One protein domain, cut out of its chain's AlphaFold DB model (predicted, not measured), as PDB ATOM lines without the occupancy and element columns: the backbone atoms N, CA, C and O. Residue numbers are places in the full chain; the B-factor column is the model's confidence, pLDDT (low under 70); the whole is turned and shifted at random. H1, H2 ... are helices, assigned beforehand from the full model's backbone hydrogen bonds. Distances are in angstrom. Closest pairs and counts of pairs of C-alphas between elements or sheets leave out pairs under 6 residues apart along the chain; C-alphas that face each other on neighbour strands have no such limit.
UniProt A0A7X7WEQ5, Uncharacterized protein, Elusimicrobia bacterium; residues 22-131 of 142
ATOM      1  N   TYR A  22      33.357 -42.298  14.658       86.69
ATOM      2  CA  TYR A  22      34.674 -42.451  14.049       86.69
ATOM      3  C   TYR A  22      35.089 -43.923  13.909       86.69
ATOM      4  O   TYR A  22      35.376 -44.385  12.807       86.69
ATOM      5  N   GLU A  23      35.070 -44.678  15.009       87.25
ATOM      6  CA  GLU A  23      35.437 -46.099  15.010       87.25
ATOM      7  C   GLU A  23      34.516 -46.935  14.119       87.25
ATOM      8  O   GLU A  23      34.994 -47.810  13.394       87.25
ATOM      9  N   LYS A  24      33.207 -46.645  14.124       88.94
ATOM     10  CA  LYS A  24      32.246 -47.320  13.237       88.94
ATOM     11  C   LYS A  24      32.586 -47.072  11.774       88.94
ATOM     12  O   LYS A  24      32.717 -48.028  11.017       88.94
ATOM     13  N   ALA A  25      32.804 -45.812  11.401       89.62
ATOM     14  CA  ALA A  25      33.120 -45.450  10.026       89.62
ATOM     15  C   ALA A  25      34.427 -46.097   9.545       89.62
ATOM     16  O   ALA A  25      34.481 -46.616   8.432       89.62
ATOM     17  N   LEU A  26      35.471 -46.130  10.382       89.50
ATOM     18  CA  LEU A  26      36.727 -46.797  10.032       89.50
ATOM     19  C   LEU A  26      36.555 -48.300   9.814       89.50
ATOM     20  O   LEU A  26      37.105 -48.839   8.851       89.50
ATOM     21  N   GLN A  27      35.802 -48.967  10.688       89.75
ATOM     22  CA  GLN A  27      35.545 -50.391  10.541       89.75
ATOM     23  C   GLN A  27      34.748 -50.684   9.268       89.75
ATOM     24  O   GLN A  27      35.122 -51.588   8.524       89.75
ATOM     25  N   GLU A  28      33.691 -49.921   8.990       90.75
ATOM     26  CA  GLU A  28      32.890 -50.120   7.779       90.75
ATOM     27  C   GLU A  28      33.718 -49.893   6.508       90.75
ATOM     28  O   GLU A  28      33.595 -50.655   5.550       90.75
ATOM     29  N   ILE A  29      34.622 -48.903   6.495       90.38
ATOM     30  CA  ILE A  29      35.543 -48.714   5.365       90.38
ATOM     31  C   ILE A  29      36.492 -49.912   5.239       90.38
ATOM     32  O   ILE A  29      36.744 -50.376   4.131       90.38
ATOM     33  N   GLN A  30      37.003 -50.453   6.346       90.31
ATOM     34  CA  GLN A  30      37.881 -51.626   6.307       90.31
ATOM     35  C   GLN A  30      37.153 -52.881   5.793       90.31
ATOM     36  O   GLN A  30      37.732 -53.688   5.062       90.31
ATOM     37  N   GLU A  31      35.888 -53.071   6.162       90.88
ATOM     38  CA  GLU A  31      35.047 -54.144   5.624       90.88
ATOM     39  C   GLU A  31      34.768 -53.939   4.132       90.88
ATOM     40  O   GLU A  31      34.837 -54.892   3.352       90.88
ATOM     41  N   LEU A  32      34.542 -52.691   3.717       90.38
ATOM     42  CA  LEU A  32      34.366 -52.327   2.318       90.38
ATOM     43  C   LEU A  32      35.618 -52.625   1.476       90.38
ATOM     44  O   LEU A  32      35.496 -53.147   0.368       90.38
ATOM     45  N   GLU A  33      36.811 -52.349   2.000       89.31
ATOM     46  CA  GLU A  33      38.087 -52.680   1.352       89.31
ATOM     47  C   GLU A  33      38.265 -54.188   1.188       89.31
ATOM     48  O   GLU A  33      38.613 -54.647   0.104       89.31
ATOM     49  N   LYS A  34      37.955 -54.980   2.222       89.94
ATOM     50  CA  LYS A  34      37.986 -56.449   2.119       89.94
ATOM     51  C   LYS A  34      37.018 -56.959   1.054       89.94
ATOM     52  O   LYS A  34      37.391 -57.800   0.243       89.94
ATOM     53  N   LYS A  35      35.797 -56.413   1.008       89.06
ATOM     54  CA  LYS A  35      34.815 -56.764  -0.027       89.06
ATOM     55  C   LYS A  35      35.322 -56.390  -1.426       89.06
ATOM     56  O   LYS A  35      35.132 -57.157  -2.364       89.06
ATOM     57  N   ALA A  36      35.995 -55.248  -1.566       87.88
ATOM     58  CA  ALA A  36      36.615 -54.822  -2.819       87.88
ATOM     59  C   ALA A  36      37.796 -55.712  -3.240       87.88
ATOM     60  O   ALA A  36      38.008 -55.913  -4.434       87.88
ATOM     61  N   GLU A  37      38.557 -56.254  -2.290       87.50
ATOM     62  CA  GLU A  37      39.627 -57.218  -2.568       87.50
ATOM     63  C   GLU A  37      39.082 -58.521  -3.162       87.50
ATOM     64  O   GLU A  37      39.665 -59.042  -4.114       87.50
ATOM     65  N   GLU A  38      37.955 -59.014  -2.640       88.06
ATOM     66  CA  GLU A  38      37.304 -60.245  -3.105       88.06
ATOM     67  C   GLU A  38      36.527 -60.050  -4.414       88.06
ATOM     68  O   GLU A  38      36.659 -60.843  -5.347       88.06
ATOM     69  N   ASN A  39      35.704 -59.001  -4.489       86.44
ATOM     70  CA  ASN A  39      34.864 -58.701  -5.642       86.44
ATOM     71  C   ASN A  39      34.663 -57.186  -5.791       86.44
ATOM     72  O   ASN A  39      33.747 -56.587  -5.218       86.44
ATOM     73  N   PHE A  40      35.531 -56.555  -6.581       86.81
ATOM     74  CA  PHE A  40      35.473 -55.117  -6.800       86.81
ATOM     75  C   PHE A  40      34.366 -54.726  -7.786       86.81
ATOM     76  O   PHE A  40      34.419 -55.037  -8.975       86.81
ATOM     77  N   SER A  41      33.409 -53.946  -7.290       87.06
ATOM     78  CA  SER A  41      32.397 -53.260  -8.089       87.06
ATOM     79  C   SER A  41      32.490 -51.761  -7.799       87.06
ATOM     80  O   SER A  41      32.141 -51.356  -6.687       87.06
ATOM     81  N   PRO A  42      32.929 -50.914  -8.757       84.44
ATOM     82  CA  PRO A  42      33.044 -49.470  -8.545       84.44
ATOM     83  C   PRO A  42      31.744 -48.857  -8.025       84.44
ATOM     84  O   PRO A  42      31.750 -48.077  -7.077       84.44
ATOM     85  N   LYS A  43      30.606 -49.266  -8.598       85.31
ATOM     86  CA  LYS A  43      29.289 -48.775  -8.192       85.31
ATOM     87  C   LYS A  43      29.001 -49.089  -6.726       85.31
ATOM     88  O   LYS A  43      28.640 -48.185  -5.986       85.31
ATOM     89  N   GLU A  44      29.131 -50.350  -6.311       86.56
ATOM     90  CA  GLU A  44      28.849 -50.737  -4.921       86.56
ATOM     91  C   GLU A  44      29.855 -50.136  -3.943       86.56
ATOM     92  O   GLU A  44      29.467 -49.720  -2.851       86.56
ATOM     93  N   PHE A  45      31.130 -50.076  -4.336       88.88
ATOM     94  CA  PHE A  45      32.195 -49.533  -3.507       88.88
ATOM     95  C   PHE A  45      31.927 -48.072  -3.168       88.88
ATOM     96  O   PHE A  45      31.828 -47.709  -2.001       88.88
ATOM     97  N   TYR A  46      31.740 -47.240  -4.187       86.94
ATOM     98  CA  TYR A  46      31.542 -45.811  -3.995       86.94
ATOM     99  C   TYR A  46      30.188 -45.462  -3.376       86.94
ATOM    100  O   TYR A  46      30.107 -44.528  -2.577       86.94
ATOM    101  N   ASP A  47      29.138 -46.221  -3.694       86.31
ATOM    102  CA  ASP A  47      27.832 -46.060  -3.052       86.31
ATOM    103  C   ASP A  47      27.941 -46.311  -1.541       86.31
ATOM    104  O   ASP A  47      27.575 -45.445  -0.741       86.31
ATOM    105  N   SER A  48      28.580 -47.423  -1.157       88.88
ATOM    106  CA  SER A  48      28.830 -47.781   0.245       88.88
ATOM    107  C   SER A  48      29.758 -46.784   0.936       88.88
ATOM    108  O   SER A  48      29.439 -46.318   2.027       88.88
ATOM    109  N   LEU A  49      30.865 -46.390   0.295       88.50
ATOM    110  CA  LEU A  49      31.816 -45.412   0.831       88.50
ATOM    111  C   LEU A  49      31.119 -44.083   1.137       88.50
ATOM    112  O   LEU A  49      31.281 -43.524   2.221       88.50
ATOM    113  N   SER A  50      30.283 -43.605   0.211       86.94
ATOM    114  CA  SER A  50      29.511 -42.379   0.406       86.94
ATOM    115  C   SER A  50      28.479 -42.509   1.517       86.94
ATOM    116  O   SER A  50      28.274 -41.557   2.269       86.94
ATOM    117  N   ASN A  51      27.852 -43.679   1.650       88.06
ATOM    118  CA  ASN A  51      26.887 -43.937   2.705       88.06
ATOM    119  C   ASN A  51      27.560 -43.921   4.081       88.06
ATOM    120  O   ASN A  51      27.101 -43.194   4.957       88.06
ATOM    121  N   ILE A  52      28.687 -44.620   4.244       89.94
ATOM    122  CA  ILE A  52      29.480 -44.620   5.484       89.94
ATOM    123  C   ILE A  52      29.867 -43.185   5.854       89.94
ATOM    124  O   ILE A  52      29.658 -42.741   6.985       89.94
ATOM    125  N   PHE A  53      30.352 -42.416   4.876       85.50
ATOM    126  CA  PHE A  53      30.739 -41.026   5.090       85.50
ATOM    127  C   PHE A  53      29.549 -40.150   5.520       85.50
ATOM    128  O   PHE A  53      29.651 -39.361   6.459       85.50
ATOM    129  N   ARG A  54      28.387 -40.301   4.874       86.75
ATOM    130  CA  ARG A  54      27.157 -39.567   5.217       86.75
ATOM    131  C   ARG A  54      26.628 -39.950   6.599       86.75
ATOM    132  O   ARG A  54      26.216 -39.068   7.348       86.75
ATOM    133  N   VAL A  55      26.670 -41.230   6.964       87.81
ATOM    134  CA  VAL A  55      26.273 -41.713   8.294       87.81
ATOM    135  C   VAL A  55      27.203 -41.158   9.374       87.81
ATOM    136  O   VAL A  55      26.714 -40.667  10.393       87.81
ATOM    137  N   TYR A  56      28.519 -41.149   9.136       89.06
ATOM    138  CA  TYR A  56      29.493 -40.525  10.037       89.06
ATOM    139  C   TYR A  56      29.168 -39.047  10.277       89.06
ATOM    140  O   TYR A  56      29.044 -38.607  11.423       89.06
ATOM    141  N   LEU A  57      28.958 -38.288   9.198       84.75
ATOM    142  CA  LEU A  57      28.606 -36.873   9.289       84.75
ATOM    143  C   LEU A  57      27.298 -36.652  10.055       84.75
ATOM    144  O   LEU A  57      27.211 -35.721  10.859       84.75
ATOM    145  N   ALA A  58      26.305 -37.520   9.860       86.81
ATOM    146  CA  ALA A  58      25.044 -37.434  10.581       86.81
ATOM    147  C   ALA A  58      25.179 -37.683  12.076       86.81
ATOM    148  O   ALA A  58      24.610 -36.940  12.871       86.81
ATOM    149  N   GLN A  59      25.975 -38.670  12.470       85.12
ATOM    150  CA  GLN A  59      26.173 -38.980  13.880       85.12
ATOM    151  C   GLN A  59      27.094 -37.969  14.581       85.12
ATOM    152  O   GLN A  59      26.852 -37.634  15.738       85.12
ATOM    153  N   ARG A  60      28.139 -37.460  13.907       83.38
ATOM    154  CA  ARG A  60      29.140 -36.580  14.542       83.38
ATOM    155  C   ARG A  60      28.800 -35.091  14.468       83.38
ATOM    156  O   ARG A  60      29.098 -34.344  15.404       83.38
ATOM    157  N   TYR A  61      28.178 -34.652  13.375       82.19
ATOM    158  CA  TYR A  61      27.837 -33.245  13.127       82.19
ATOM    159  C   TYR A  61      26.336 -32.965  13.157       82.19
ATOM    160  O   TYR A  61      25.947 -31.814  12.969       82.19
ATOM    161  N   TYR A  62      25.503 -33.980  13.423       81.19
ATOM    162  CA  TYR A  62      24.045 -33.851  13.507       81.19
ATOM    163  C   TYR A  62      23.421 -33.244  12.236       81.19
ATOM    164  O   TYR A  62      22.431 -32.516  12.303       81.19
ATOM    165  N   ILE A  63      24.009 -33.530  11.068       80.38
ATOM    166  CA  ILE A  63      23.473 -33.142   9.754       80.38
ATOM    167  C   ILE A  63      22.799 -34.349   9.097       80.38
ATOM    168  O   ILE A  63      23.365 -35.431   9.103       80.38
ATOM    169  N   ASP A  64      21.624 -34.218   8.481       81.44
ATOM    170  CA  ASP A  64      20.944 -35.370   7.851       81.44
ATOM    171  C   ASP A  64      21.554 -35.723   6.474       81.44
ATOM    172  O   ASP A  64      20.873 -35.808   5.453       81.44
ATOM    173  N   ALA A  65      22.880 -35.899   6.430       80.44
ATOM    174  CA  ALA A  65      23.666 -36.116   5.218       80.44
ATOM    175  C   ALA A  65      23.203 -37.309   4.355       80.44
ATOM    176  O   ALA A  65      23.320 -37.207   3.130       80.44
ATOM    177  N   PRO A  66      22.660 -38.417   4.906       79.12
ATOM    178  CA  PRO A  66      22.071 -39.483   4.095       79.12
ATOM    179  C   PRO A  66      20.844 -39.040   3.285       79.12
ATOM    180  O   PRO A  66      20.612 -39.579   2.207       79.12
ATOM    181  N   LYS A  67      20.075 -38.054   3.771       76.62
ATOM    182  CA  LYS A  67      18.870 -37.535   3.093       76.62
ATOM    183  C   LYS A  67      19.113 -36.259   2.288       76.62
ATOM    184  O   LYS A  67      18.231 -35.823   1.556       76.62
ATOM    185  N   MET A  68      20.287 -35.656   2.435       80.69
ATOM    186  CA  MET A  68      20.663 -34.417   1.762       80.69
ATOM    187  C   MET A  68      21.346 -34.688   0.422       80.69
ATOM    188  O   MET A  68      22.123 -35.636   0.261       80.69
ATOM    189  N   THR A  69      21.132 -33.799  -0.545       82.94
ATOM    190  CA  THR A  69      21.971 -33.770  -1.748       82.94
ATOM    191  C   THR A  69      23.415 -33.410  -1.385       82.94
ATOM    192  O   THR A  69      23.686 -32.797  -0.351       82.94
ATOM    193  N   THR A  70      24.378 -33.762  -2.238       79.81
ATOM    194  CA  THR A  70      25.800 -33.431  -2.026       79.81
ATOM    195  C   THR A  70      26.014 -31.930  -1.778       79.81
ATOM    196  O   THR A  70      26.744 -31.546  -0.863       79.81
ATOM    197  N   ALA A  71      25.295 -31.068  -2.505       81.94
ATOM    198  CA  ALA A  71      25.338 -29.620  -2.312       81.94
ATOM    199  C   ALA A  71      24.810 -29.174  -0.934       81.94
ATOM    200  O   ALA A  71      25.399 -28.295  -0.299       81.94
ATOM    201  N   GLU A  72      23.722 -29.779  -0.458       84.00
ATOM    202  CA  GLU A  72      23.136 -29.487   0.854       84.00
ATOM    203  C   GLU A  72      24.037 -29.953   1.998       84.00
ATOM    204  O   GLU A  72      24.274 -29.179   2.928       84.00
ATOM    205  N   SER A  73      24.611 -31.157   1.895       82.69
ATOM    206  CA  SER A  73      25.578 -31.683   2.864       82.69
ATOM    207  C   SER A  73      26.786 -30.755   3.005       82.69
ATOM    208  O   SER A  73      27.157 -30.398   4.121       82.69
ATOM    209  N   ILE A  74      27.355 -30.275   1.891       83.44
ATOM    210  CA  ILE A  74      28.486 -29.330   1.911       83.44
ATOM    211  C   ILE A  74      28.081 -27.997   2.544       83.44
ATOM    212  O   ILE A  74      28.836 -27.438   3.339       83.44
ATOM    213  N   LYS A  75      26.892 -27.471   2.221       84.25
ATOM    214  CA  LYS A  75      26.403 -26.208   2.793       84.25
ATOM    215  C   LYS A  75      26.196 -26.318   4.305       84.25
ATOM    216  O   LYS A  75      26.584 -25.408   5.032       84.25
ATOM    217  N   ALA A  76      25.623 -27.426   4.775       83.12
ATOM    218  CA  ALA A  76      25.462 -27.697   6.201       83.12
ATOM    219  C   ALA A  76      26.824 -27.832   6.897       83.12
ATOM    220  O   ALA A  76      27.040 -27.255   7.962       83.12
ATOM    221  N   PHE A  77      27.769 -28.521   6.256       81.19
ATOM    222  CA  PHE A  77      29.110 -28.725   6.791       81.19
ATOM    223  C   PHE A  77      29.941 -27.439   6.848       81.19
ATOM    224  O   PHE A  77      30.671 -27.218   7.814       81.19
ATOM    225  N   LYS A  78      29.769 -26.534   5.876       82.44
ATOM    226  CA  LYS A  78      30.418 -25.212   5.857       82.44
ATOM    227  C   LYS A  78      30.090 -24.378   7.098       82.44
ATOM    228  O   LYS A  78      30.933 -23.623   7.566       82.44
ATOM    229  N   ASN A  79      28.891 -24.531   7.658       76.44
ATOM    230  CA  ASN A  79      28.514 -23.836   8.891       76.44
ATOM    231  C   ASN A  79      29.188 -24.438  10.138       76.44
ATOM    232  O   ASN A  79      29.275 -23.776  11.167       76.44
ATOM    233  N   GLN A  80      29.663 -25.685  10.058       76.81
ATOM    234  CA  GLN A  80      30.291 -26.410  11.166       76.81
ATOM    235  C   GLN A  80      31.819 -26.310  11.146       76.81
ATOM    236  O   GLN A  80      32.451 -26.303  12.207       76.81
ATOM    237  N   ILE A  81      32.435 -26.233   9.965       74.00
ATOM    238  CA  ILE A  81      33.889 -26.192   9.782       74.00
ATOM    239  C   ILE A  81      34.261 -25.082   8.801       74.00
ATOM    240  O   ILE A  81      33.763 -25.030   7.683       74.00
ATOM    241  N   ASN A  82      35.194 -24.223   9.221       73.56
ATOM    242  CA  ASN A  82      35.699 -23.096   8.433       73.56
ATOM    243  C   ASN A  82      36.993 -23.450   7.662       73.56
ATOM    244  O   ASN A  82      37.803 -22.579   7.365       73.56
ATOM    245  N   ASP A  83      37.210 -24.741   7.391       79.75
ATOM    246  CA  ASP A  83      38.342 -25.270   6.626       79.75
ATOM    247  C   ASP A  83      37.874 -25.577   5.193       79.75
ATOM    248  O   ASP A  83      37.167 -26.552   4.925       79.75
ATOM    249  N   TYR A  84      38.266 -24.704   4.265       79.25
ATOM    250  CA  TYR A  84      37.921 -24.817   2.848       79.25
ATOM    251  C   TYR A  84      38.557 -26.033   2.169       79.25
ATOM    252  O   TYR A  84      37.972 -26.559   1.223       79.25
ATOM    253  N   SER A  85      39.715 -26.504   2.648       81.44
ATOM    254  CA  SER A  85      40.366 -27.697   2.101       81.44
ATOM    255  C   SER A  85      39.546 -28.941   2.420       81.44
ATOM    256  O   SER A  85      39.309 -29.754   1.532       81.44
ATOM    257  N   LEU A  86      39.029 -29.048   3.645       80.75
ATOM    258  CA  LEU A  86      38.150 -30.152   4.032       80.75
ATOM    259  C   LEU A  86      36.829 -30.148   3.263       80.75
ATOM    260  O   LEU A  86      36.366 -31.203   2.836       80.75
ATOM    261  N   LEU A  87      36.238 -28.970   3.054       82.56
ATOM    262  CA  LEU A  87      35.021 -28.837   2.249       82.56
ATOM    263  C   LEU A  87      35.251 -29.249   0.790       82.56
ATOM    264  O   LEU A  87      34.374 -29.877   0.198       82.56
ATOM    265  N   ALA A  88      36.413 -28.919   0.221       84.50
ATOM    266  CA  ALA A  88      36.785 -29.334  -1.129       84.50
ATOM    267  C   ALA A  88      36.954 -30.859  -1.227       84.50
ATOM    268  O   ALA A  88      36.345 -31.470  -2.100       84.50
ATOM    269  N   SER A  89      37.676 -31.482  -0.290       83.25
ATOM    270  CA  SER A  89      37.851 -32.943  -0.252       83.25
ATOM    271  C   SER A  89      36.537 -33.692  -0.015       83.25
ATOM    272  O   SER A  89      36.296 -34.747  -0.602       83.25
ATOM    273  N   LEU A  90      35.657 -33.143   0.829       82.12
ATOM    274  CA  LEU A  90      34.318 -33.687   1.053       82.12
ATOM    275  C   LEU A  90      33.498 -33.656  -0.235       82.12
ATOM    276  O   LEU A  90      32.856 -34.642  -0.593       82.12
ATOM    277  N   ARG A  91      33.527 -32.515  -0.928       85.75
ATOM    278  CA  ARG A  91      32.841 -32.352  -2.203       85.75
ATOM    279  C   ARG A  91      33.341 -33.348  -3.235       85.75
ATOM    280  O   ARG A  91      32.524 -34.037  -3.827       85.75
ATOM    281  N   GLU A  92      34.653 -33.440  -3.407       85.12
ATOM    282  CA  GLU A  92      35.279 -34.365  -4.349       85.12
ATOM    283  C   GLU A  92      34.859 -35.813  -4.068       85.12
ATOM    284  O   GLU A  92      34.407 -36.510  -4.971       85.12
ATOM    285  N   THR A  93      34.907 -36.240  -2.803       83.25
ATOM    286  CA  THR A  93      34.535 -37.607  -2.403       83.25
ATOM    287  C   THR A  93      33.068 -37.919  -2.723       83.25
ATOM    288  O   THR A  93      32.751 -38.988  -3.249       83.25
ATOM    289  N   LEU A  94      32.157 -36.986  -2.430       82.12
ATOM    290  CA  LEU A  94      30.728 -37.157  -2.700       82.12
ATOM    291  C   LEU A  94      30.396 -37.065  -4.197       82.12
ATOM    292  O   LEU A  94      29.562 -37.833  -4.671       82.12
ATOM    293  N   ASP A  95      31.066 -36.183  -4.943       83.56
ATOM    294  CA  ASP A  95      30.904 -36.050  -6.394       83.56
ATOM    295  C   ASP A  95      31.394 -37.326  -7.110       83.56
ATOM    296  O   ASP A  95      30.691 -37.847  -7.978       83.56
ATOM    297  N   ILE A  96      32.542 -37.898  -6.709       80.94
ATOM    298  CA  ILE A  96      33.030 -39.195  -7.223       80.94
ATOM    299  C   ILE A  96      32.004 -40.296  -6.947       80.94
ATOM    300  O   ILE A  96      31.699 -41.103  -7.830       80.94
ATOM    301  N   ALA A  97      31.428 -40.316  -5.744       78.94
ATOM    302  CA  ALA A  97      30.428 -41.311  -5.410       78.94
ATOM    303  C   ALA A  97      29.154 -41.196  -6.249       78.94
ATOM    304  O   ALA A  97      28.619 -42.206  -6.715       78.94
ATOM    305  N   ASP A  98      28.683 -39.975  -6.485       81.19
ATOM    306  CA  ASP A  98      27.526 -39.744  -7.340       81.19
ATOM    307  C   ASP A  98      27.832 -40.112  -8.804       81.19
ATOM    308  O   ASP A  98      26.999 -40.739  -9.459       81.19
ATOM    309  N   LEU A  99      29.046 -39.856  -9.307       79.44
ATOM    310  CA  LEU A  99      29.478 -40.310 -10.638       79.44
ATOM    311  C   LEU A  99      29.500 -41.842 -10.766       79.44
ATOM    312  O   LEU A  99      29.064 -42.388 -11.788       79.44
ATOM    313  N   ALA A 100      29.968 -42.541  -9.732       76.00
ATOM    314  CA  ALA A 100      30.012 -43.998  -9.701       76.00
ATOM    315  C   ALA A 100      28.615 -44.640  -9.671       76.00
ATOM    316  O   ALA A 100      28.408 -45.683 -10.300       76.00
ATOM    317  N   LYS A 101      27.621 -43.997  -9.039       72.50
ATOM    318  CA  LYS A 101      26.216 -44.455  -9.048       72.50
ATOM    319  C   LYS A 101      25.608 -44.488 -10.447       72.50
ATOM    320  O   LYS A 101      24.830 -45.395 -10.746       72.50
ATOM    321  N   PHE A 102      25.982 -43.542 -11.308       75.06
ATOM    322  CA  PHE A 102      25.502 -43.468 -12.692       75.06
ATOM    323  C   PHE A 102      26.309 -44.336 -13.670       75.06
ATOM    324  O   PHE A 102      26.131 -44.202 -14.880       75.06
ATOM    325  N   ALA A 103      27.186 -45.215 -13.162       65.50
ATOM    326  CA  ALA A 103      28.033 -46.128 -13.939       65.50
ATOM    327  C   ALA A 103      28.935 -45.434 -14.979       65.50
ATOM    328  O   ALA A 103      29.461 -46.077 -15.884       65.50
ATOM    329  N   LYS A 104      29.143 -44.117 -14.845       63.41
ATOM    330  CA  LYS A 104      30.054 -43.343 -15.702       63.41
ATOM    331  C   LYS A 104      31.499 -43.381 -15.206       63.41
ATOM    332  O   LYS A 104      32.386 -42.876 -15.885       63.41
ATOM    333  N   PHE A 105      31.724 -43.955 -14.027       69.25
ATOM    334  CA  PHE A 105      33.026 -44.025 -13.387       69.25
ATOM    335  C   PHE A 105      33.595 -45.441 -13.518       69.25
ATOM    336  O   PHE A 105      33.184 -46.362 -12.812       69.25
ATOM    337  N   ALA A 106      34.511 -45.613 -14.470       66.38
ATOM    338  CA  ALA A 106      35.314 -46.819 -14.601       66.38
ATOM    339  C   ALA A 106      36.593 -46.610 -13.791       66.38
ATOM    340  O   ALA A 106      37.558 -46.038 -14.291       66.38
ATOM    341  N   ASP A 107      36.558 -47.020 -12.528       77.00
ATOM    342  CA  ASP A 107      37.717 -46.908 -11.656       77.00
ATOM    343  C   ASP A 107      38.466 -48.228 -11.525       77.00
ATOM    344  O   ASP A 107      37.888 -49.306 -11.681       77.00
ATOM    345  N   SER A 108      39.755 -48.143 -11.214       82.75
ATOM    346  CA  SER A 108      40.549 -49.318 -10.878       82.75
ATOM    347  C   SER A 108      40.404 -49.652  -9.394       82.75
ATOM    348  O   SER A 108      40.223 -48.763  -8.562       82.75
ATOM    349  N   LYS A 109      40.559 -50.933  -9.034       85.06
ATOM    350  CA  LYS A 109      40.595 -51.345  -7.620       85.06
ATOM    351  C   LYS A 109      41.649 -50.552  -6.835       85.06
ATOM    352  O   LYS A 109      41.382 -50.115  -5.725       85.06
ATOM    353  N   SER A 110      42.827 -50.331  -7.423       85.19
ATOM    354  CA  SER A 110      43.918 -49.592  -6.771       85.19
ATOM    355  C   SER A 110      43.524 -48.152  -6.442       85.19
ATOM    356  O   SER A 110      43.794 -47.674  -5.347       85.19
ATOM    357  N   SER A 111      42.870 -47.472  -7.380       84.62
ATOM    358  CA  SER A 111      42.397 -46.095  -7.213       84.62
ATOM    359  C   SER A 111      41.248 -46.005  -6.204       84.62
ATOM    360  O   SER A 111      41.208 -45.082  -5.395       84.62
ATOM    361  N   ALA A 112      40.364 -47.004  -6.181       84.56
ATOM    362  CA  ALA A 112      39.305 -47.105  -5.185       84.56
ATOM    363  C   ALA A 112      39.855 -47.283  -3.762       84.56
ATOM    364  O   ALA A 112      39.406 -46.588  -2.852       84.56
ATOM    365  N   LEU A 113      40.865 -48.142  -3.578       85.81
ATOM    366  CA  LEU A 113      41.558 -48.306  -2.293       85.81
ATOM    367  C   LEU A 113      42.297 -47.022  -1.870       85.81
ATOM    368  O   LEU A 113      42.258 -46.619  -0.712       85.81
ATOM    369  N   GLU A 114      42.906 -46.300  -2.813       87.38
ATOM    370  CA  GLU A 114      43.496 -44.990  -2.507       87.38
ATOM    371  C   GLU A 114      42.428 -43.984  -2.033       87.38
ATOM    372  O   GLU A 114      42.661 -43.179  -1.126       87.38
ATOM    373  N   ASN A 115      41.230 -44.036  -2.619       84.88
ATOM    374  CA  ASN A 115      40.115 -43.175  -2.243       84.88
ATOM    375  C   ASN A 115      39.482 -43.563  -0.896       84.88
ATOM    376  O   ASN A 115      39.066 -42.664  -0.152       84.88
ATOM    377  N   SER A 116      39.460 -44.846  -0.514       86.12
ATOM    378  CA  SER A 116      39.098 -45.231   0.858       86.12
ATOM    379  C   SER A 116      40.121 -44.719   1.866       86.12
ATOM    380  O   SER A 116      39.723 -44.146   2.881       86.12
ATOM    381  N   ASP A 117      41.419 -44.807   1.575       87.06
ATOM    382  CA  ASP A 117      42.463 -44.251   2.445       87.06
ATOM    383  C   ASP A 117      42.357 -42.728   2.594       87.06
ATOM    384  O   ASP A 117      42.480 -42.193   3.703       87.06
ATOM    385  N   LYS A 118      42.074 -42.005   1.502       86.31
ATOM    386  CA  LYS A 118      41.767 -40.564   1.557       86.31
ATOM    387  C   LYS A 118      40.548 -40.290   2.435       86.31
ATOM    388  O   LYS A 118      40.595 -39.383   3.265       86.31
ATOM    389  N   SER A 119      39.494 -41.095   2.306       84.69
ATOM    390  CA  SER A 119      38.269 -40.960   3.105       84.69
ATOM    391  C   SER A 119      38.525 -41.193   4.596       84.69
ATOM    392  O   SER A 119      38.047 -40.415   5.421       84.69
ATOM    393  N   LYS A 120      39.342 -42.191   4.959       87.88
ATOM    394  CA  LYS A 120      39.766 -42.427   6.352       87.88
ATOM    395  C   LYS A 120      40.530 -41.233   6.913       87.88
ATOM    396  O   LYS A 120      40.176 -40.737   7.977       87.88
ATOM    397  N   LYS A 121      41.532 -40.728   6.180       87.88
ATOM    398  CA  LYS A 121      42.305 -39.536   6.582       87.88
ATOM    399  C   LYS A 121      41.403 -38.321   6.775       87.88
ATOM    400  O   LYS A 121      41.610 -37.545   7.705       87.88
ATOM    401  N   LEU A 122      40.401 -38.165   5.908       86.25
ATOM    402  CA  LEU A 122      39.417 -37.097   6.015       86.25
ATOM    403  C   LEU A 122      38.611 -37.238   7.313       86.25
ATOM    404  O   LEU A 122      38.563 -36.288   8.085       86.25
ATOM    405  N   ILE A 123      38.060 -38.423   7.594       87.44
ATOM    406  CA  ILE A 123      37.324 -38.723   8.833       87.44
ATOM    407  C   ILE A 123      38.184 -38.470  10.080       87.44
ATOM    408  O   ILE A 123      37.716 -37.801  10.998       87.44
ATOM    409  N   SER A 124      39.445 -38.915  10.105       87.94
ATOM    410  CA  SER A 124      40.362 -38.647  11.225       87.94
ATOM    411  C   SER A 124      40.558 -37.153  11.455       87.94
ATOM    412  O   SER A 124      40.409 -36.681  12.577       87.94
ATOM    413  N   ARG A 125      40.792 -36.383  10.388       86.62
ATOM    414  CA  ARG A 125      40.979 -34.933  10.497       86.62
ATOM    415  C   ARG A 125      39.709 -34.202  10.941       86.62
ATOM    416  O   ARG A 125      39.787 -33.204  11.655       86.62
ATOM    417  N   LEU A 126      38.537 -34.677  10.521       85.31
ATOM    418  CA  LEU A 126      37.252 -34.154  10.992       85.31
ATOM    419  C   LEU A 126      37.067 -34.404  12.490       85.31
ATOM    420  O   LEU A 126      36.692 -33.485  13.226       85.31
ATOM    421  N   GLU A 127      37.394 -35.614  12.939       86.38
ATOM    422  CA  GLU A 127      37.335 -35.993  14.345       86.38
ATOM    423  C   GLU A 127      38.271 -35.128  15.201       86.38
ATOM    424  O   GLU A 127      37.825 -34.563  16.198       86.38
ATOM    425  N   GLU A 128      39.519 -34.922  14.767       85.38
ATOM    426  CA  GLU A 128      40.489 -34.048  15.445       85.38
ATOM    427  C   GLU A 128      39.961 -32.616  15.609       85.38
ATOM    428  O   GLU A 128      39.955 -32.076  16.714       85.38
ATOM    429  N   ILE A 129      39.422 -32.009  14.544       83.88
ATOM    430  CA  ILE A 129      38.865 -30.646  14.609       83.88
ATOM    431  C   ILE A 129      37.688 -30.570  15.578       83.88
ATOM    432  O   ILE A 129      37.477 -29.547  16.240       83.88
ATOM    433  N   LYS A 130      36.870 -31.621  15.634       82.88
ATOM    434  CA  LYS A 130      35.714 -31.661  16.521       82.88
ATOM    435  C   LYS A 130      36.153 -31.790  17.982       82.88
ATOM    436  O   LYS A 130      35.664 -31.011  18.801       82.88
ATOM    437  N   LEU A 131      37.116 -32.666  18.274       82.75
ATOM    438  CA  LEU A 131      37.722 -32.818  19.600       82.75
ATOM    439  C   LEU A 131      38.424 -31.532  20.060       82.75
ATOM    440  O   LEU A 131      38.256 -31.117  21.204       82.75
TER     441      LEU A 131
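AT A GLANCE: This is residues 22 to 131 of the 142 residues of an uncharacterized protein of Elusimicrobia bacterium (UniProt A0A7X7WEQ5). Three long helices, H1, H2 and H5, lie side by side in a triangle, and H4 crosses slantwise over H2 and H5, completing an up-and-down bundle of four. The short H3 packs on H4, away from H1. The printed part has 110 residues with five named helices, H1 to H5 in order, and no named strand; the class is all helix. It is compact, with a radius of gyration of the C-alphas of 13.2 A and spans of 37 by 27 by 23 A.

IN THESE COORDINATES: H1, residues 22 to 38, begins at C-alpha 22 (34.674, -42.451, 14.049) and is 24.9 A long. H2, residues 42 to 61, measures 27.6 A. H3 is residues 70 to 78, 12.3 A. H4, residues 84 to 101, measures 25.8 A. H5, residues 109 to 131, is 33.1 A long and ends at C-alpha 131 (37.722, -32.818, 19.600).

HOW THE PARTS SIT: In the bundle of H1, H2, H4 and H5, each helix runs against the one before it. H1 and H2, a hairpin, touch at a shallow tilt of 5 degrees; the closest C-alphas, of Ala 25 and Ile 52, are 5.9 A apart. H1 touches H5 at 3 degrees, closest at Leu 26 and Lys 120, C-alphas 6.5 A apart. H4 touches H2 with residues 93 to 101 alone, at a steep tilt of 40 degrees; the closest C-alphas, of Tyr 46 and Ala 97, are 4.8 A apart. H3 is apart from H1 and H5. In all five helices every O i to N i+4 pair is within hydrogen-bond range.

THE WHOLE: The C-alphas farthest apart, of Glu 38 and Asn 79, are 39.3 A apart. The printed part has no cut, and no link is long. Mean pLDDT of the printed part is 83.7; residues 103 to 106 are under 70.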